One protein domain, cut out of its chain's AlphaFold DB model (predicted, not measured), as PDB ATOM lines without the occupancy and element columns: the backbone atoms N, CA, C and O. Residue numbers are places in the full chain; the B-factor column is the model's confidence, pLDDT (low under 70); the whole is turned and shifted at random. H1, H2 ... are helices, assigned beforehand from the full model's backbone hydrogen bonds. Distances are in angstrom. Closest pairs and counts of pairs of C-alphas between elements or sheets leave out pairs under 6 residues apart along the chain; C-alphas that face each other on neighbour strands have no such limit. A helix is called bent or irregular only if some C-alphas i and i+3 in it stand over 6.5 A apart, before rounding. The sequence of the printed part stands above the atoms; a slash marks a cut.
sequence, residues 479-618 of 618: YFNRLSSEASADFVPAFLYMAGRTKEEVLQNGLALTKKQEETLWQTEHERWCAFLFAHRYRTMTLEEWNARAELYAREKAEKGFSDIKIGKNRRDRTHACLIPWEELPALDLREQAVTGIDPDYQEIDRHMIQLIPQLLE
ATOM      1  N   TYR A 479     -14.671 -35.701  -1.586       79.69
ATOM      2  CA  TYR A 479     -15.989 -35.939  -1.001       79.69
ATOM      3  C   TYR A 479     -16.285 -35.060   0.224       79.69
ATOM      4  O   TYR A 479     -17.413 -34.615   0.399       79.69
ATOM      5  N   PHE A 480     -15.280 -34.761   1.054       84.62
ATOM      6  CA  PHE A 480     -15.483 -33.923   2.236       84.62
ATOM      7  C   PHE A 480     -15.834 -32.481   1.859       84.62
ATOM      8  O   PHE A 480     -16.721 -31.874   2.454       84.62
ATOM      9  N   ASN A 481     -15.153 -31.937   0.852       85.69
ATOM     10  CA  ASN A 481     -15.470 -30.614   0.334       85.69
ATOM     11  C   ASN A 481     -16.853 -30.586  -0.347       85.69
ATOM     12  O   ASN A 481     -17.563 -29.599  -0.183       85.69
ATOM     13  N   ARG A 482     -17.277 -31.668  -1.024       85.75
ATOM     14  CA  ARG A 482     -18.652 -31.788  -1.551       85.75
ATOM     15  C   ARG A 482     -19.694 -31.711  -0.435       85.75
ATOM     16  O   ARG A 482     -20.592 -30.886  -0.525       85.75
ATOM     17  N   LEU A 483     -19.511 -32.472   0.650       85.38
ATOM     18  CA  LEU A 483     -20.387 -32.407   1.831       85.38
ATOM     19  C   LEU A 483     -20.453 -30.998   2.436       85.38
ATOM     20  O   LEU A 483     -21.513 -30.564   2.876       85.38
ATOM     21  N   SER A 484     -19.332 -30.272   2.449       90.06
ATOM     22  CA  SER A 484     -19.303 -28.887   2.928       90.06
ATOM     23  C   SER A 484     -20.122 -27.958   2.030       90.06
ATOM     24  O   SER A 484     -20.862 -27.125   2.546       90.06
ATOM     25  N   SER A 485     -20.008 -28.097   0.704       90.62
ATOM     26  CA  SER A 485     -20.806 -27.324  -0.258       90.62
ATOM     27  C   SER A 485     -22.295 -27.675  -0.183       90.62
ATOM     28  O   SER A 485     -23.132 -26.779  -0.240       90.62
ATOM     29  N   GLU A 486     -22.626 -28.954  -0.004       87.62
ATOM     30  CA  GLU A 486     -23.992 -29.433   0.243       87.62
ATOM     31  C   GLU A 486     -24.588 -28.803   1.509       87.62
ATOM     32  O   GLU A 486     -25.689 -28.261   1.461       87.62
ATOM     33  N   ALA A 487     -23.839 -28.790   2.616       90.06
ATOM     34  CA  ALA A 487     -24.289 -28.204   3.877       90.06
ATOM     35  C   ALA A 487     -24.546 -26.689   3.774       90.06
ATOM     36  O   ALA A 487     -25.536 -26.201   4.317       90.06
ATOM     37  N   SER A 488     -23.692 -25.947   3.060       91.19
ATOM     38  CA  SER A 488     -23.919 -24.521   2.784       91.19
ATOM     39  C   SER A 488     -25.160 -24.311   1.899       91.19
ATOM     40  O   SER A 488     -25.984 -23.446   2.189       91.19
ATOM     41  N   ALA A 489     -25.346 -25.128   0.855       89.62
ATOM     42  CA  ALA A 489     -26.512 -25.042  -0.028       89.62
ATOM     43  C   ALA A 489     -27.835 -25.362   0.698       89.62
ATOM     44  O   ALA A 489     -28.842 -24.687   0.468       89.62
ATOM     45  N   ASP A 490     -27.834 -26.350   1.597       88.19
ATOM     46  CA  ASP A 490     -28.993 -26.721   2.418       88.19
ATOM     47  C   ASP A 490     -29.362 -25.623   3.443       88.19
ATOM     48  O   ASP A 490     -30.508 -25.562   3.891       88.19
ATOM     49  N   PHE A 491     -28.433 -24.724   3.796       93.88
ATOM     50  CA  PHE A 491     -28.667 -23.635   4.756       93.88
ATOM     51  C   PHE A 491     -29.210 -22.342   4.118       93.88
ATOM     52  O   PHE A 491     -29.727 -21.479   4.825       93.88
ATOM     53  N   VAL A 492     -29.192 -22.212   2.784       93.88
ATOM     54  CA  VAL A 492     -29.702 -21.023   2.065       93.88
ATOM     55  C   VAL A 492     -31.113 -20.584   2.501       93.88
ATOM     56  O   VAL A 492     -31.317 -19.386   2.710       93.88
ATOM     57  N   PRO A 493     -32.100 -21.486   2.700       94.50
ATOM     58  CA  PRO A 493     -33.423 -21.087   3.180       94.50
ATOM     59  C   PRO A 493     -33.411 -20.397   4.550       94.50
ATOM     60  O   PRO A 493     -34.267 -19.547   4.799       94.50
ATOM     61  N   ALA A 494     -32.452 -20.730   5.420       96.31
ATOM     62  CA  ALA A 494     -32.295 -20.082   6.714       96.31
ATOM     63  C   ALA A 494     -31.844 -18.628   6.537       96.31
ATOM     64  O   ALA A 494     -32.484 -17.740   7.088       96.31
ATOM     65  N   PHE A 495     -30.843 -18.361   5.690       97.12
ATOM     66  CA  PHE A 495     -30.393 -16.991   5.408       97.12
ATOM     67  C   PHE A 495     -31.510 -16.103   4.852       97.12
ATOM     68  O   PHE A 495     -31.652 -14.954   5.267       97.12
ATOM     69  N   LEU A 496     -32.343 -16.641   3.955       96.38
ATOM     70  CA  LEU A 496     -33.505 -15.914   3.438       96.38
ATOM     71  C   LEU A 496     -34.505 -15.578   4.548       96.38
ATOM     72  O   LEU A 496     -34.981 -14.445   4.631       96.38
ATOM     73  N   TYR A 497     -34.791 -16.545   5.421       96.44
ATOM     74  CA  TYR A 497     -35.710 -16.355   6.539       96.44
ATOM     75  C   TYR A 497     -35.183 -15.322   7.544       96.44
ATOM     76  O   TYR A 497     -35.919 -14.414   7.920       96.44
ATOM     77  N   MET A 498     -33.899 -15.408   7.904       97.00
ATOM     78  CA  MET A 498     -33.208 -14.448   8.772       97.00
ATOM     79  C   MET A 498     -33.255 -13.026   8.207       97.00
ATOM     80  O   MET A 498     -33.504 -12.069   8.933       97.00
ATOM     81  N   ALA A 499     -33.061 -12.881   6.895       95.75
ATOM     82  CA  ALA A 499     -33.118 -11.593   6.210       95.75
ATOM     83  C   ALA A 499     -34.550 -11.049   6.022       95.75
ATOM     84  O   ALA A 499     -34.718  -9.937   5.508       95.75
ATOM     85  N   GLY A 500     -35.585 -11.822   6.373       95.31
ATOM     86  CA  GLY A 500     -36.979 -11.477   6.091       95.31
ATOM     87  C   GLY A 500     -37.238 -11.346   4.587       95.31
ATOM     88  O   GLY A 500     -37.814 -10.351   4.140       95.31
ATOM     89  N   ARG A 501     -36.732 -12.300   3.797       94.88
ATOM     90  CA  ARG A 501     -36.867 -12.347   2.336       94.88
ATOM     91  C   ARG A 501     -37.461 -13.672   1.884       94.88
ATOM     92  O   ARG A 501     -37.165 -14.737   2.422       94.88
ATOM     93  N   THR A 502     -38.266 -13.607   0.840       93.69
ATOM     94  CA  THR A 502     -38.750 -14.781   0.111       93.69
ATOM     95  C   THR A 502     -37.824 -15.114  -1.055       93.69
ATOM     96  O   THR A 502     -37.061 -14.272  -1.538       93.69
ATOM     97  N   LYS A 503     -37.899 -16.355  -1.545       93.31
ATOM     98  CA  LYS A 503     -37.152 -16.778  -2.735       93.31
ATOM     99  C   LYS A 503     -37.526 -15.914  -3.946       93.31
ATOM    100  O   LYS A 503     -36.658 -15.522  -4.721       93.31
ATOM    101  N   GLU A 504     -38.812 -15.624  -4.100       93.25
ATOM    102  CA  GLU A 504     -39.371 -14.883  -5.227       93.25
ATOM    103  C   GLU A 504     -38.873 -13.433  -5.255       93.25
ATOM    104  O   GLU A 504     -38.514 -12.934  -6.321       93.25
ATOM    105  N   GLU A 505     -38.790 -12.773  -4.096       93.06
ATOM    106  CA  GLU A 505     -38.250 -11.412  -3.984       93.06
ATOM    107  C   GLU A 505     -36.777 -11.345  -4.394       93.06
ATOM    108  O   GLU A 505     -36.386 -10.429  -5.121       93.06
ATOM    109  N   VAL A 506     -35.974 -12.325  -3.964       93.25
ATOM    110  CA  VAL A 506     -34.538 -12.370  -4.268       93.25
ATOM    111  C   VAL A 506     -34.283 -12.663  -5.742       93.25
ATOM    112  O   VAL A 506     -33.414 -12.035  -6.340       93.25
ATOM    113  N   LEU A 507     -35.060 -13.554  -6.360       91.50
ATOM    114  CA  LEU A 507     -34.942 -13.824  -7.797       91.50
ATOM    115  C   LEU A 507     -35.309 -12.609  -8.665       91.50
ATOM    116  O   LEU A 507     -34.792 -12.470  -9.770       91.50
ATOM    117  N   GLN A 508     -36.199 -11.732  -8.192       89.44
ATOM    118  CA  GLN A 508     -36.608 -10.538  -8.940       89.44
ATOM    119  C   GLN A 508     -35.660  -9.352  -8.748       89.44
ATOM    120  O   GLN A 508     -35.396  -8.625  -9.703       89.44
ATOM    121  N   ASN A 509     -35.178  -9.138  -7.521       87.81
ATOM    122  CA  ASN A 509     -34.508  -7.891  -7.132       87.81
ATOM    123  C   ASN A 509     -33.076  -8.091  -6.611       87.81
ATOM    124  O   ASN A 509     -32.418  -7.116  -6.249       87.81
ATOM    125  N   GLY A 510     -32.590  -9.332  -6.552       88.50
ATOM    126  CA  GLY A 510     -31.367  -9.689  -5.838       88.50
ATOM    127  C   GLY A 510     -31.553  -9.717  -4.317       88.50
ATOM    128  O   GLY A 510     -32.628  -9.440  -3.779       88.50
ATOM    129  N   LEU A 511     -30.484 -10.064  -3.596       90.00
ATOM    130  CA  LEU A 511     -30.484 -10.109  -2.133       90.00
ATOM    131  C   LEU A 511     -30.123  -8.729  -1.561       90.00
ATOM    132  O   LEU A 511     -28.959  -8.421  -1.329       90.00
ATOM    133  N   ALA A 512     -31.132  -7.879  -1.364       90.19
ATOM    134  CA  ALA A 512     -30.953  -6.547  -0.787       90.19
ATOM    135  C   ALA A 512     -30.909  -6.594   0.753       90.19
ATOM    136  O   ALA A 512     -31.934  -6.859   1.399       90.19
ATOM    137  N   LEU A 513     -29.738  -6.291   1.320       93.19
ATOM    138  CA  LEU A 513     -29.438  -6.336   2.754       93.19
ATOM    139  C   LEU A 513     -28.903  -4.991   3.257       93.19
ATOM    140  O   LEU A 513     -28.291  -4.225   2.512       93.19
ATOM    141  N   THR A 514     -29.119  -4.697   4.539       94.62
ATOM    142  CA  THR A 514     -28.360  -3.637   5.218       94.62
ATOM    143  C   THR A 514     -26.957  -4.136   5.558       94.62
ATOM    144  O   THR A 514     -26.757  -5.330   5.758       94.62
ATOM    145  N   LYS A 515     -25.991  -3.224   5.739       94.50
ATOM    146  CA  LYS A 515     -24.626  -3.594   6.151       94.50
ATOM    147  C   LYS A 515     -24.599  -4.444   7.428       94.50
ATOM    148  O   LYS A 515     -23.741  -5.308   7.577       94.50
ATOM    149  N   LYS A 516     -25.524  -4.190   8.363       95.62
ATOM    150  CA  LYS A 516     -25.588  -4.965   9.604       95.62
ATOM    151  C   LYS A 516     -26.145  -6.364   9.365       95.62
ATOM    152  O   LYS A 516     -25.578  -7.310   9.888       95.62
ATOM    153  N   GLN A 517     -27.183  -6.493   8.536       96.25
ATOM    154  CA  GLN A 517     -27.676  -7.803   8.112       96.25
ATOM    155  C   GLN A 517     -26.579  -8.600   7.402       96.25
ATOM    156  O   GLN A 517     -26.378  -9.757   7.737       96.25
ATOM    157  N   GLU A 518     -25.836  -7.987   6.475       95.38
ATOM    158  CA  GLU A 518     -24.714  -8.647   5.794       95.38
ATOM    159  C   GLU A 518     -23.705  -9.229   6.792       95.38
ATOM    160  O   GLU A 518     -23.432 -10.424   6.751       95.38
ATOM    161  N   GLU A 519     -23.224  -8.414   7.734       95.94
ATOM    162  CA  GLU A 519     -22.269  -8.844   8.763       95.94
ATOM    163  C   GLU A 519     -22.807 -10.003   9.616       95.94
ATOM    164  O   GLU A 519     -22.097 -10.984   9.839       95.94
ATOM    165  N   THR A 520     -24.076  -9.932  10.031       97.69
ATOM    166  CA  THR A 520     -24.742 -11.003  10.782       97.69
ATOM    167  C   THR A 520     -24.821 -12.305   9.979       97.69
ATOM    168  O   THR A 520     -24.578 -13.385  10.525       97.69
ATOM    169  N   LEU A 521     -25.148 -12.236   8.683       97.62
ATOM    170  CA  LEU A 521     -25.233 -13.426   7.831       97.62
ATOM    171  C   LEU A 521     -23.845 -14.031   7.565       97.62
ATOM    172  O   LEU A 521     -23.723 -15.253   7.595       97.62
ATOM    173  N   TRP A 522     -22.800 -13.214   7.379       96.75
ATOM    174  CA  TRP A 522     -21.416 -13.696   7.233       96.75
ATOM    175  C   TRP A 522     -20.946 -14.443   8.480       96.75
ATOM    176  O   TRP A 522     -20.458 -15.568   8.397       96.75
ATOM    177  N   GLN A 523     -21.169 -13.846   9.651       97.62
ATOM    178  CA  GLN A 523     -20.805 -14.455  10.924       97.62
ATOM    179  C   GLN A 523     -21.627 -15.728  11.200       97.62
ATOM    180  O   GLN A 523     -21.107 -16.701  11.743       97.62
ATOM    181  N   THR A 524     -22.887 -15.769  10.758       97.62
ATOM    182  CA  THR A 524     -23.713 -16.983  10.816       97.62
ATOM    183  C   THR A 524     -23.168 -18.095   9.913       97.62
ATOM    184  O   THR A 524     -23.133 -19.246  10.348       97.62
ATOM    185  N   GLU A 525     -22.710 -17.791   8.690       96.75
ATOM    186  CA  GLU A 525     -22.079 -18.797   7.818       96.75
ATOM    187  C   GLU A 525     -20.813 -19.374   8.453       96.75
ATOM    188  O   GLU A 525     -20.641 -20.594   8.440       96.75
ATOM    189  N   HIS A 526     -19.990 -18.536   9.090       97.12
ATOM    190  CA  HIS A 526     -18.795 -18.990   9.803       97.12
ATOM    191  C   HIS A 526     -19.127 -19.946  10.957       97.12
ATOM    192  O   HIS A 526     -18.553 -21.034  11.051       97.12
ATOM    193  N   GLU A 527     -20.094 -19.600  11.816       96.94
ATOM    194  CA  GLU A 527     -20.517 -20.476  12.922       96.94
ATOM    195  C   GLU A 527     -21.140 -21.784  12.403       96.94
ATOM    196  O   GLU A 527     -20.836 -22.869  12.913       96.94
ATOM    197  N   ARG A 528     -21.947 -21.726  11.335       96.00
ATOM    198  CA  ARG A 528     -22.510 -22.911  10.667       96.00
ATOM    199  C   ARG A 528     -21.418 -23.789  10.048       96.00
ATOM    200  O   ARG A 528     -21.473 -25.019  10.155       96.00
ATOM    201  N   TRP A 529     -20.407 -23.196   9.422       96.06
ATOM    202  CA  TRP A 529     -19.270 -23.919   8.858       96.06
ATOM    203  C   TRP A 529     -18.401 -24.562   9.947       96.06
ATOM    204  O   TRP A 529     -18.010 -25.732   9.828       96.06
ATOM    205  N   CYS A 530     -18.177 -23.856  11.057       97.19
ATOM    206  CA  CYS A 530     -17.539 -24.414  12.245       97.19
ATOM    207  C   CYS A 530     -18.330 -25.615  12.780       97.19
ATOM    208  O   CYS A 530     -17.756 -26.688  12.997       97.19
ATOM    209  N   ALA A 531     -19.651 -25.480  12.916       97.31
ATOM    210  CA  ALA A 531     -20.539 -26.559  13.342       97.31
ATOM    211  C   ALA A 531     -20.469 -27.774  12.410       97.31
ATOM    212  O   ALA A 531     -20.407 -28.911  12.885       97.31
ATOM    213  N   PHE A 532     -20.406 -27.556  11.092       96.44
ATOM    214  CA  PHE A 532     -20.192 -28.617  10.107       96.44
ATOM    215  C   PHE A 532     -18.888 -29.378  10.367       96.44
ATOM    216  O   PHE A 532     -18.894 -30.609  10.434       96.44
ATOM    217  N   LEU A 533     -17.772 -28.674  10.561       96.44
ATOM    218  CA  LEU A 533     -16.482 -29.296  10.857       96.44
ATOM    219  C   LEU A 533     -16.517 -30.084  12.180       96.44
ATOM    220  O   LEU A 533     -16.096 -31.248  12.205       96.44
ATOM    221  N   PHE A 534     -17.062 -29.507  13.254       97.06
ATOM    222  CA  PHE A 534     -17.221 -30.181  14.548       97.06
ATOM    223  C   PHE A 534     -18.089 -31.445  14.438       97.06
ATOM    224  O   PHE A 534     -17.691 -32.517  14.907       97.06
ATOM    225  N   ALA A 535     -19.216 -31.373  13.723       95.00
ATOM    226  CA  ALA A 535     -20.089 -32.514  13.438       95.00
ATOM    227  C   ALA A 535     -19.421 -33.590  12.556       95.00
ATOM    228  O   ALA A 535     -19.895 -34.725  12.496       95.00
ATOM    229  N   HIS A 536     -18.289 -33.270  11.920       92.38
ATOM    230  CA  HIS A 536     -17.434 -34.203  11.182       92.38
ATOM    231  C   HIS A 536     -16.124 -34.548  11.915       92.38
ATOM    232  O   HIS A 536     -15.170 -35.057  11.307       92.38
ATOM    233  N   ARG A 537     -16.115 -34.383  13.247       93.88
ATOM    234  CA  ARG A 537     -15.030 -34.777  14.167       93.88
ATOM    235  C   ARG A 537     -13.777 -33.921  14.053       93.88
ATOM    236  O   ARG A 537     -12.699 -34.378  14.431       93.88
ATOM    237  N   TYR A 538     -13.885 -32.724  13.485       95.50
ATOM    238  CA  TYR A 538     -12.796 -31.771  13.605       95.50
ATOM    239  C   TYR A 538     -12.784 -31.149  14.998       95.50
ATOM    240  O   TYR A 538     -13.814 -31.058  15.665       95.50
ATOM    241  N   ARG A 539     -11.606 -30.699  15.417       96.12
ATOM    242  CA  ARG A 539     -11.430 -29.827  16.577       96.12
ATOM    243  C   ARG A 539     -10.554 -28.634  16.230       96.12
ATOM    244  O   ARG A 539      -9.808 -28.661  15.244       96.12
ATOM    245  N   THR A 540     -10.610 -27.615  17.075       96.56
ATOM    246  CA  THR A 540      -9.725 -26.460  16.973       96.56
ATOM    247  C   THR A 540      -8.267 -26.900  17.046       96.56
ATOM    248  O   THR A 540      -7.879 -27.744  17.863       96.56
ATOM    249  N   MET A 541      -7.469 -26.365  16.127       96.62
ATOM    250  CA  MET A 541      -6.024 -26.555  16.113       96.62
ATOM    251  C   MET A 541      -5.401 -25.736  17.241       96.62
ATOM    252  O   MET A 541      -5.675 -24.543  17.361       96.62
ATOM    253  N   THR A 542      -4.556 -26.357  18.061       95.69
ATOM    254  CA  THR A 542      -3.842 -25.612  19.104       95.69
ATOM    255  C   THR A 542      -2.741 -24.749  18.489       95.69
ATOM    256  O   THR A 542      -2.265 -25.006  17.380       95.69
ATOM    257  N   LEU A 543      -2.287 -23.731  19.223       94.69
ATOM    258  CA  LEU A 543      -1.174 -22.893  18.772       94.69
ATOM    259  C   LEU A 543       0.111 -23.710  18.547       94.69
ATOM    260  O   LEU A 543       0.847 -23.452  17.599       94.69
ATOM    261  N   GLU A 544       0.364 -24.713  19.386       96.44
ATOM    262  CA  GLU A 544       1.511 -25.617  19.255       96.44
ATOM    263  C   GLU A 544       1.441 -26.435  17.960       96.44
ATOM    264  O   GLU A 544       2.420 -26.511  17.216       96.44
ATOM    265  N   GLU A 545       0.267 -26.994  17.647       96.19
ATOM    266  CA  GLU A 545       0.034 -27.729  16.401       96.19
ATOM    267  C   GLU A 545       0.199 -26.830  15.176       96.19
ATOM    268  O   GLU A 545       0.820 -27.232  14.191       96.19
ATOM    269  N   TRP A 546      -0.329 -25.606  15.244       96.56
ATOM    270  CA  TRP A 546      -0.198 -24.627  14.171       96.56
ATOM    271  C   TRP A 546       1.271 -24.261  13.930       96.56
ATOM    272  O   TRP A 546       1.743 -24.337  12.795       96.56
ATOM    273  N   ASN A 547       2.022 -23.953  14.993       96.00
ATOM    274  CA  ASN A 547       3.445 -23.609  14.909       96.00
ATOM    275  C   ASN A 547       4.268 -24.758  14.311       96.00
ATOM    276  O   ASN A 547       5.064 -24.538  13.399       96.00
ATOM    277  N   ALA A 548       4.021 -26.001  14.738       95.38
ATOM    278  CA  ALA A 548       4.696 -27.169  14.176       95.38
ATOM    279  C   ALA A 548       4.431 -27.326  12.665       95.38
ATOM    280  O   ALA A 548       5.326 -27.695  11.898       95.38
ATOM    281  N   ARG A 549       3.210 -27.018  12.204       95.00
ATOM    282  CA  ARG A 549       2.864 -27.025  10.772       95.00
ATOM    283  C   ARG A 549       3.509 -25.873  10.011       95.00
ATOM    284  O   ARG A 549       3.969 -26.093   8.893       95.00
ATOM    285  N   ALA A 550       3.586 -24.686  10.605       95.38
ATOM    286  CA  ALA A 550       4.277 -23.537  10.029       95.38
ATOM    287  C   ALA A 550       5.777 -23.819   9.825       95.38
ATOM    288  O   ALA A 550       6.322 -23.536   8.759       95.38
ATOM    289  N   GLU A 551       6.431 -24.470  10.789       95.00
ATOM    290  CA  GLU A 551       7.826 -24.910  10.663       95.00
ATOM    291  C   GLU A 551       8.019 -25.969   9.569       95.00
ATOM    292  O   GLU A 551       9.028 -25.968   8.861       95.00
ATOM    293  N   LEU A 552       7.075 -26.904   9.423       93.38
ATOM    294  CA  LEU A 552       7.100 -27.887   8.336       93.38
ATOM    295  C   LEU A 552       6.947 -27.210   6.968       93.38
ATOM    296  O   LEU A 552       7.737 -27.493   6.071       93.38
ATOM    297  N   TYR A 553       5.994 -26.288   6.834       94.62
ATOM    298  CA  TYR A 553       5.803 -25.492   5.620       94.62
ATOM    299  C   TYR A 553       7.075 -24.718   5.250       94.62
ATOM    300  O   TYR A 553       7.542 -24.793   4.113       94.62
ATOM    301  N   ALA A 554       7.675 -24.013   6.217       93.12
ATOM    302  CA  ALA A 554       8.885 -23.226   5.996       93.12
ATOM    303  C   ALA A 554      10.067 -24.100   5.548       93.12
ATOM    304  O   ALA A 554      10.786 -23.727   4.620       93.12
ATOM    305  N   ARG A 555      10.236 -25.283   6.156       93.38
ATOM    306  CA  ARG A 555      11.262 -26.258   5.753       93.38
ATOM    307  C   ARG A 555      11.055 -26.757   4.329       93.38
ATOM    308  O   ARG A 555      11.983 -26.687   3.533       93.38
ATOM    309  N   GLU A 556       9.847 -27.202   3.980       94.50
ATOM    310  CA  GLU A 556       9.577 -27.686   2.623       94.50
ATOM    311  C   GLU A 556       9.773 -26.597   1.570       94.50
ATOM    312  O   GLU A 556      10.387 -26.846   0.534       94.50
ATOM    313  N   LYS A 557       9.310 -25.375   1.853       93.19
ATOM    314  CA  LYS A 557       9.496 -24.228   0.963       93.19
ATOM    315  C   LYS A 557      10.979 -23.900   0.775       93.19
ATOM    316  O   LYS A 557      11.384 -23.606  -0.345       93.19
ATOM    317  N   ALA A 558      11.787 -23.987   1.833       92.12
ATOM    318  CA  ALA A 558      13.232 -23.779   1.752       92.12
ATOM    319  C   ALA A 558      13.950 -24.884   0.954       92.12
ATOM    320  O   ALA A 558      14.871 -24.587   0.197       92.12
ATOM    321  N   GLU A 559      13.531 -26.144   1.093       93.75
ATOM    322  CA  GLU A 559      14.155 -27.293   0.422       93.75
ATOM    323  C   GLU A 559      13.729 -27.450  -1.047       93.75
ATOM    324  O   GLU A 559      14.551 -27.786  -1.899       93.75
ATOM    325  N   LYS A 560      12.443 -27.236  -1.351       93.31
ATOM    326  CA  LYS A 560      11.822 -27.551  -2.653       93.31
ATOM    327  C   LYS A 560      11.426 -26.309  -3.456       93.31
ATOM    328  O   LYS A 560      11.040 -26.433  -4.615       93.31
ATOM    329  N   GLY A 561      11.471 -25.120  -2.852       90.06
ATOM    330  CA  GLY A 561      10.971 -23.868  -3.435       90.06
ATOM    331  C   GLY A 561       9.448 -23.693  -3.356       90.06
ATOM    332  O   GLY A 561       8.946 -22.601  -3.612       90.06
ATOM    333  N   PHE A 562       8.706 -24.736  -2.974       88.44
ATOM    334  CA  PHE A 562       7.256 -24.726  -2.771       88.44
ATOM    335  C   PHE A 562       6.870 -25.692  -1.639       88.44
ATOM    336  O   PHE A 562       7.660 -26.556  -1.261       88.44
ATOM    337  N   SER A 563       5.659 -25.556  -1.095       89.06
ATOM    338  CA  SER A 563       5.095 -26.511  -0.134       89.06
ATOM    339  C   SER A 563       3.612 -26.715  -0.407       89.06
ATOM    340  O   SER A 563       2.874 -25.747  -0.593       89.06
ATOM    341  N   ASP A 564       3.184 -27.973  -0.375       84.94
ATOM    342  CA  ASP A 564       1.775 -28.365  -0.488       84.94
ATOM    343  C   ASP A 564       1.062 -28.379   0.881       84.94
ATOM    344  O   ASP A 564      -0.110 -28.755   0.998       84.94
ATOM    345  N   ILE A 565       1.762 -27.991   1.955       88.31
ATOM    346  CA  ILE A 565       1.218 -27.989   3.310       88.31
ATOM    347  C   ILE A 565       0.272 -26.801   3.481       88.31
ATOM    348  O   ILE A 565       0.685 -25.647   3.511       88.31
ATOM    349  N   LYS A 566      -1.008 -27.100   3.711       89.50
ATOM    350  CA  LYS A 566      -1.979 -26.119   4.214       89.50
ATOM    351  C   LYS A 566      -1.797 -25.964   5.723       89.50
ATOM    352  O   LYS A 566      -2.156 -26.884   6.464       89.50
ATOM    353  N   ILE A 567      -1.224 -24.854   6.189       92.31
ATOM    354  CA  ILE A 567      -0.887 -24.662   7.611       92.31
ATOM    355  C   ILE A 567      -2.158 -24.740   8.463       92.31
ATOM    356  O   ILE A 567      -2.230 -25.586   9.355       92.31
ATOM    357  N   GLY A 568      -3.196 -23.984   8.096       91.38
ATOM    358  CA  GLY A 568      -4.462 -23.908   8.829       91.38
ATOM    359  C   GLY A 568      -5.346 -25.164   8.825       91.38
ATOM    360  O   GLY A 568      -6.367 -25.174   9.509       91.38
ATOM    361  N   LYS A 569      -4.996 -26.243   8.103       92.19
ATOM    362  CA  LYS A 569      -5.837 -27.455   8.002       92.19
ATOM    363  C   LYS A 569      -5.035 -28.752   8.016       92.19
ATOM    364  O   LYS A 569      -4.238 -29.013   7.116       92.19
ATOM    365  N   ASN A 570      -5.337 -29.634   8.967       92.44
ATOM    366  CA  ASN A 570      -4.793 -30.989   9.034       92.44
ATOM    367  C   ASN A 570      -5.908 -32.037   8.898       92.44
ATOM    368  O   ASN A 570      -6.646 -32.319   9.837       92.44
ATOM    369  N   ARG A 571      -6.013 -32.650   7.713       86.88
ATOM    370  CA  ARG A 571      -7.040 -33.668   7.420       86.88
ATOM    371  C   ARG A 571      -6.822 -34.985   8.167       86.88
ATOM    372  O   ARG A 571      -7.792 -35.688   8.429       86.88
ATOM    373  N   ARG A 572      -5.567 -35.333   8.479       87.75
ATOM    374  CA  ARG A 572      -5.225 -36.606   9.131       87.75
ATOM    375  C   ARG A 572      -5.684 -36.607  10.584       87.75
ATOM    376  O   ARG A 572      -6.376 -37.530  10.996       87.75
ATOM    377  N   ASP A 573      -5.338 -35.543  11.299       90.00
ATOM    378  CA  ASP A 573      -5.642 -35.402  12.727       90.00
ATOM    379  C   ASP A 573      -6.964 -34.655  12.967       90.00
ATOM    380  O   ASP A 573      -7.366 -34.456  14.108       90.00
ATOM    381  N   ARG A 574      -7.649 -34.261  11.881       93.25
ATOM    382  CA  ARG A 574      -8.908 -33.504  11.871       93.25
ATOM    383  C   ARG A 574      -8.824 -32.241  12.726       93.25
ATOM    384  O   ARG A 574      -9.671 -31.976  13.571       93.25
ATOM    385  N   THR A 575      -7.803 -31.429  12.484       95.81
ATOM    386  CA  THR A 575      -7.661 -30.127  13.144       95.81
ATOM    387  C   THR A 575      -7.743 -28.991  12.136       95.81
ATOM    388  O   THR A 575      -7.300 -29.125  10.988       95.81
ATOM    389  N   HIS A 576      -8.354 -27.880  12.545       96.50
ATOM    390  CA  HIS A 576      -8.501 -26.692  11.707       96.50
ATOM    391  C   HIS A 576      -8.310 -25.417  12.532       96.50
ATOM    392  O   HIS A 576      -8.823 -25.314  13.645       96.50
ATOM    393  N   ALA A 577      -7.553 -24.460  11.995       96.62
ATOM    394  CA  ALA A 577      -7.195 -23.221  12.683       96.62
ATOM    395  C   ALA A 577      -8.357 -22.220  12.738       96.62
ATOM    396  O   ALA A 577      -8.557 -21.588  13.764       96.62
ATOM    397  N   CYS A 578      -9.170 -22.150  11.683       96.44
ATOM    398  CA  CYS A 578     -10.363 -21.296  11.626       96.44
ATOM    399  C   CYS A 578     -11.523 -21.742  12.542       96.44
ATOM    400  O   CYS A 578     -12.574 -21.128  12.507       96.44
ATOM    401  N   LEU A 579     -11.371 -22.795  13.355       96.94
ATOM    402  CA  LEU A 579     -12.379 -23.181  14.357       96.94
ATOM    403  C   LEU A 579     -12.246 -22.322  15.621       96.94
ATOM    404  O   LEU A 579     -11.981 -22.829  16.712       96.94
ATOM    405  N   ILE A 580     -12.376 -21.016  15.428       96.00
ATOM    406  CA  ILE A 580     -12.229 -19.942  16.414       96.00
ATOM    407  C   ILE A 580     -13.344 -18.907  16.187       96.00
ATOM    408  O   ILE A 580     -13.954 -18.921  15.115       96.00
ATOM    409  N   PRO A 581     -13.630 -18.018  17.155       95.62
ATOM    410  CA  PRO A 581     -14.608 -16.948  16.972       95.62
ATOM    411  C   PRO A 581     -14.317 -16.075  15.741       95.62
ATOM    412  O   PRO A 581     -13.159 -15.850  15.384       95.62
ATOM    413  N   TRP A 582     -15.376 -15.560  15.113       95.69
ATOM    414  CA  TRP A 582     -15.313 -14.715  13.911       95.69
ATOM    415  C   TRP A 582     -14.355 -13.524  14.052       95.69
ATOM    416  O   TRP A 582     -13.612 -13.193  13.126       95.69
ATOM    417  N   GLU A 583     -14.338 -12.901  15.228       96.56
ATOM    418  CA  GLU A 583     -13.519 -11.735  15.553       96.56
ATOM    419  C   GLU A 583     -12.021 -12.063  15.653       96.56
ATOM    420  O   GLU A 583     -11.186 -11.161  15.586       96.56
ATOM    421  N   GLU A 584     -11.664 -13.341  15.802       96.50
ATOM    422  CA  GLU A 584     -10.277 -13.802  15.907       96.50
ATOM    423  C   GLU A 584      -9.661 -14.181  14.550       96.50
ATOM    424  O   GLU A 584      -8.435 -14.287  14.448       96.50
ATOM    425  N   LEU A 585     -10.475 -14.329  13.492       96.44
ATOM    426  CA  LEU A 585     -10.001 -14.663  12.142       96.44
ATOM    427  C   LEU A 585      -8.942 -13.677  11.608       96.44
ATOM    428  O   LEU A 585      -7.887 -14.154  11.194       96.44
ATOM    429  N   PRO A 586      -9.095 -12.339  11.732       96.19
ATOM    430  CA  PRO A 586      -8.078 -11.402  11.242       96.19
ATOM    431  C   PRO A 586      -6.705 -11.574  11.911       96.19
ATOM    432  O   PRO A 586      -5.659 -11.329  11.310       96.19
ATOM    433  N   ALA A 587      -6.674 -12.007  13.175       95.81
ATOM    434  CA  ALA A 587      -5.417 -12.281  13.867       95.81
ATOM    435  C   ALA A 587      -4.748 -13.569  13.356       95.81
ATOM    436  O   ALA A 587      -3.515 -13.663  13.346       95.81
ATOM    437  N   LEU A 588      -5.542 -14.557  12.933       95.75
ATOM    438  CA  LEU A 588      -5.056 -15.761  12.264       95.75
ATOM    439  C   LEU A 588      -4.532 -15.440  10.857       95.75
ATOM    440  O   LEU A 588      -3.450 -15.920  10.514       95.75
ATOM    441  N   ASP A 589      -5.236 -14.593  10.103       94.56
ATOM    442  CA  ASP A 589      -4.847 -14.135   8.763       94.56
ATOM    443  C   ASP A 589      -3.443 -13.524   8.777       94.56
ATOM    444  O   ASP A 589      -2.528 -14.005   8.104       94.56
ATOM    445  N   LEU A 590      -3.221 -12.542   9.662       95.00
ATOM    446  CA  LEU A 590      -1.919 -11.894   9.850       95.00
ATOM    447  C   LEU A 590      -0.817 -12.891  10.236       95.00
ATOM    448  O   LEU A 590       0.334 -12.766   9.804       95.00
ATOM    449  N   ARG A 591      -1.150 -13.891  11.060       93.81
ATOM    450  CA  ARG A 591      -0.193 -14.912  11.499       93.81
ATOM    451  C   ARG A 591       0.208 -15.833  10.349       93.81
ATOM    452  O   ARG A 591       1.390 -16.149  10.208       93.81
ATOM    453  N   GLU A 592      -0.744 -16.263   9.529       94.00
ATOM    454  CA  GLU A 592      -0.470 -17.112   8.371       94.00
ATOM    455  C   GLU A 592       0.224 -16.336   7.247       94.00
ATOM    456  O   GLU A 592       1.161 -16.861   6.636       94.00
ATOM    457  N   GLN A 593      -0.131 -15.067   7.043       93.75
ATOM    458  CA  GLN A 593       0.547 -14.170   6.109       93.75
ATOM    459  C   GLN A 593       2.018 -13.975   6.468       93.75
ATOM    460  O   GLN A 593       2.880 -14.050   5.589       93.75
ATOM    461  N   ALA A 594       2.339 -13.822   7.755       92.94
ATOM    462  CA  ALA A 594       3.720 -13.691   8.213       92.94
ATOM    463  C   ALA A 594       4.600 -14.912   7.866       92.94
ATOM    464  O   ALA A 594       5.813 -14.768   7.712       92.94
ATOM    465  N   VAL A 595       4.011 -16.104   7.723       91.75
ATOM    466  CA  VAL A 595       4.736 -17.346   7.396       91.75
ATOM    467  C   VAL A 595       4.724 -17.640   5.896       91.75
ATOM    468  O   VAL A 595       5.736 -18.037   5.314       91.75
ATOM    469  N   THR A 596       3.571 -17.484   5.254       90.06
ATOM    470  CA  THR A 596       3.364 -17.908   3.863       90.06
ATOM    471  C   THR A 596       3.702 -16.810   2.858       90.06
ATOM    472  O   THR A 596       4.135 -17.125   1.743       90.06
ATOM    473  N   GLY A 597       3.557 -15.540   3.254       87.19
ATOM    474  CA  GLY A 597       3.569 -14.369   2.375       87.19
ATOM    475  C   GLY A 597       2.306 -14.227   1.517       87.19
ATOM    476  O   GLY A 597       2.253 -13.342   0.667       87.19
ATOM    477  N   ILE A 598       1.324 -15.112   1.701       86.88
ATOM    478  CA  ILE A 598      -0.001 -15.052   1.076       86.88
ATOM    479  C   ILE A 598      -0.901 -14.286   2.036       86.88
ATOM    480  O   ILE A 598      -0.712 -14.417   3.234       86.88
ATOM    481  N   ASP A 599      -1.841 -13.491   1.537       86.50
ATOM    482  CA  ASP A 599      -2.865 -12.836   2.353       86.50
ATOM    483  C   ASP A 599      -4.100 -13.750   2.402       86.50
ATOM    484  O   ASP A 599      -4.844 -13.793   1.416       86.50
ATOM    485  N   PRO A 600      -4.271 -14.597   3.436       83.00
ATOM    486  CA  PRO A 600      -5.508 -15.340   3.585       83.00
ATOM    487  C   PRO A 600      -6.547 -14.364   4.136       83.00
ATOM    488  O   PRO A 600      -6.312 -13.755   5.168       83.00
ATOM    489  N   ASP A 601      -7.677 -14.199   3.457       89.88
ATOM    490  CA  ASP A 601      -8.837 -13.517   4.037       89.88
ATOM    491  C   ASP A 601      -9.903 -14.581   4.285       89.88
ATOM    492  O   ASP A 601     -10.674 -14.941   3.388       89.88
ATOM    493  N   TYR A 602      -9.876 -15.175   5.484       90.94
ATOM    494  CA  TYR A 602     -10.836 -16.224   5.828       90.94
ATOM    495  C   TYR A 602     -12.268 -15.682   5.878       90.94
ATOM    496  O   TYR A 602     -13.179 -16.378   5.436       90.94
ATOM    497  N   GLN A 603     -12.462 -14.437   6.327       93.88
ATOM    498  CA  GLN A 603     -13.788 -13.815   6.376       93.88
ATOM    499  C   GLN A 603     -14.364 -13.578   4.975       93.88
ATOM    500  O   GLN A 603     -15.570 -13.716   4.780       93.88
ATOM    501  N   GLU A 604     -13.534 -13.246   3.984       90.62
ATOM    502  CA  GLU A 604     -13.990 -13.034   2.604       90.62
ATOM    503  C   GLU A 604     -14.617 -14.293   1.989       90.62
ATOM    504  O   GLU A 604     -15.547 -14.197   1.189       90.62
ATOM    505  N   ILE A 605     -14.176 -15.487   2.402       87.06
ATOM    506  CA  ILE A 605     -14.774 -16.750   1.946       87.06
ATOM    507  C   ILE A 605     -16.244 -16.837   2.384       87.06
ATOM    508  O   ILE A 605     -17.109 -17.158   1.562       87.06
ATOM    509  N   ASP A 606     -16.540 -16.497   3.640       91.00
ATOM    510  CA  ASP A 606     -17.908 -16.483   4.174       91.00
ATOM    511  C   ASP A 606     -18.745 -15.348   3.558       91.00
ATOM    512  O   ASP A 606     -19.931 -15.523   3.261       91.00
ATOM    513  N   ARG A 607     -18.123 -14.193   3.268       91.31
ATOM    514  CA  ARG A 607     -18.778 -13.075   2.562       91.31
ATOM    515  C   ARG A 607     -19.245 -13.471   1.168       91.31
ATOM    516  O   ARG A 607     -20.393 -13.198   0.803       91.31
ATOM    517  N   HIS A 608     -18.381 -14.134   0.402       87.88
ATOM    518  CA  HIS A 608     -18.704 -14.591  -0.945       87.88
ATOM    519  C   HIS A 608     -19.864 -15.591  -0.956       87.88
ATOM    520  O   HIS A 608     -20.717 -15.514  -1.839       87.88
ATOM    521  N   MET A 609     -19.958 -16.483   0.037       89.19
ATOM    522  CA  MET A 609     -21.076 -17.427   0.144       89.19
ATOM    523  C   MET A 609     -22.429 -16.694   0.159       89.19
ATOM    524  O   MET A 609     -23.314 -17.018  -0.638       89.19
ATOM    525  N   ILE A 610     -22.574 -15.654   0.989       92.06
ATOM    526  CA  ILE A 610     -23.822 -14.879   1.092       92.06
ATOM    527  C   ILE A 610     -24.144 -14.142  -0.215       92.06
ATOM    528  O   ILE A 610     -25.301 -14.098  -0.637       92.06
ATOM    529  N   GLN A 611     -23.129 -13.615  -0.904       89.62
ATOM    530  CA  GLN A 611     -23.308 -12.932  -2.192       89.62
ATOM    531  C   GLN A 611     -23.786 -13.870  -3.313       89.62
ATOM    532  O   GLN A 611     -24.409 -13.407  -4.271       89.62
ATOM    533  N   LEU A 612     -23.542 -15.180  -3.198       89.56
ATOM    534  CA  LEU A 612     -23.958 -16.177  -4.190       89.56
ATOM    535  C   LEU A 612     -25.402 -16.637  -4.046       89.56
ATOM    536  O   LEU A 612     -25.924 -17.253  -4.974       89.56
ATOM    537  N   ILE A 613     -26.066 -16.337  -2.926       91.50
ATOM    538  CA  ILE A 613     -27.432 -16.801  -2.657       91.50
ATOM    539  C   ILE A 613     -28.382 -16.573  -3.848       91.50
ATOM    540  O   ILE A 613     -29.058 -17.532  -4.214       91.50
ATOM    541  N   PRO A 614     -28.434 -15.395  -4.510       89.50
ATOM    542  CA  PRO A 614     -29.310 -15.200  -5.666       89.50
ATOM    543  C   PRO A 614     -29.076 -16.210  -6.797       89.50
ATOM    544  O   PRO A 614     -30.044 -16.718  -7.355       89.50
ATOM    545  N   GLN A 615     -27.813 -16.542  -7.088       86.38
ATOM    546  CA  GLN A 615     -27.444 -17.486  -8.148       86.38
ATOM    547  C   GLN A 615     -27.867 -18.916  -7.789       86.38
ATOM    548  O   GLN A 615     -28.376 -19.635  -8.637       86.38
ATOM    549  N   LEU A 616     -27.749 -19.305  -6.515       85.94
ATOM    550  CA  LEU A 616     -28.123 -20.644  -6.037       85.94
ATOM    551  C   LEU A 616     -29.647 -20.897  -6.024       85.94
ATOM    552  O   LEU A 616     -30.096 -22.030  -5.801       85.94
ATOM    553  N   LEU A 617     -30.465 -19.851  -6.180       85.12
ATOM    554  CA  LEU A 617     -31.927 -19.953  -6.177       85.12
ATOM    555  C   LEU A 617     -32.524 -20.234  -7.564       85.12
ATOM    556  O   LEU A 617     -33.657 -20.749  -7.610       85.12
ATOM    557  N   GLU A 618     -31.791 -19.917  -8.637       72.25
ATOM    558  CA  GLU A 618     -32.085 -20.291 -10.033       72.25
ATOM    559  C   GLU A 618     -32.000 -21.814 -10.207       72.25
ATOM    560  O   GLU A 618     -32.879 -22.435 -10.851       72.25
TER     561      GLU A 618
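Overview. This is residues 479 to 618 of the 618 residues of an uncharacterized protein of Lachnospiraceae bacterium (UniProt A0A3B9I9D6). The model is a long body of crossed helices, with H3 and H6 crossing at about a right angle, H1 packed on H3, and the far part of H6 reaching H2 at one end. H5 leads from this crossing towards the opposite end, where H4 lies, and a long stretch with no named element folds back from H4 to H5. The printed part has 140 residues with six named helices, H1 to H6 in order, and no named strand; the class is all helix. It is only just compact, close to loose, with a radius of gyration of the C-alphas of 17.3 A, and only just elongated, spanning 55 by 27 by 25 A.

Along the chain. H1, residues 479 to 498, begins at C-alpha 479 (-15.989, -35.939, -1.001) and is 29.2 A long, with a kink of 32 degrees near residue 492. H2 is residues 503 to 509. H3, residues 515 to 535, measures 30.2 A, and H4, residues 543 to 560, 25.5 A. H5, residues 582 to 596, measures 21.4 A. H6, residues 602 to 617, measures 24.6 A, has a kink of 37 degrees near residue 611 and ends at C-alpha 617 (-31.927, -19.953, -6.177). H1 is irregular, with C-alphas 490 and 493 7.2 A apart; so is H6, with C-alphas 611 and 614 7.3 A apart; H5 is only just so, with C-alphas 583 and 586 6.9 A apart.

Arrangement. H1 touches H3 at a steep tilt of 39 degrees, opposite ways; the closest C-alphas, of Phe 495 and Leu 521, are 6.7 A apart. H3 with residues 518 to 526 touches residues 603 to 610 of H6, about perpendicular at 80 degrees, closest at the C-alphas of Trp 522 and Arg 607, 5.4 A. H6 touches H2 with residues 614 to 617 alone, closest at the C-alphas of Val 506 and Pro 614, 6.1 A. H5 touches H6 at a steep tilt of 64 degrees, closest at the C-alphas of Leu 585 and Tyr 602, 6.6 A. H4 and H5 only just touch, with 3 pairs of C-alphas within 8 A, closest at those of Ala 550 and Val 595, 6.7 A. H4 and H6 are apart. Every O i to N i+4 pair is within hydrogen-bond range in H2, H3 and H4; the counts are 14 of 16 in H1, 8 of 11 in H5 and 8 of 12 in H6.

Size, cuts and confidence. The two C-alphas farthest apart, of Glu 504 and Glu 559, are 55.2 A apart. The link from H4 to H5 is long, residues 561 to 581; in it residues 575 to 576 pair antiparallel with 569 to 570 and parallel with 539 to 540. The printed part has no cut and ends at Glu 618, the chain's last residue. Mean pLDDT of the printed part is 92.7, and no printed residue is under 70.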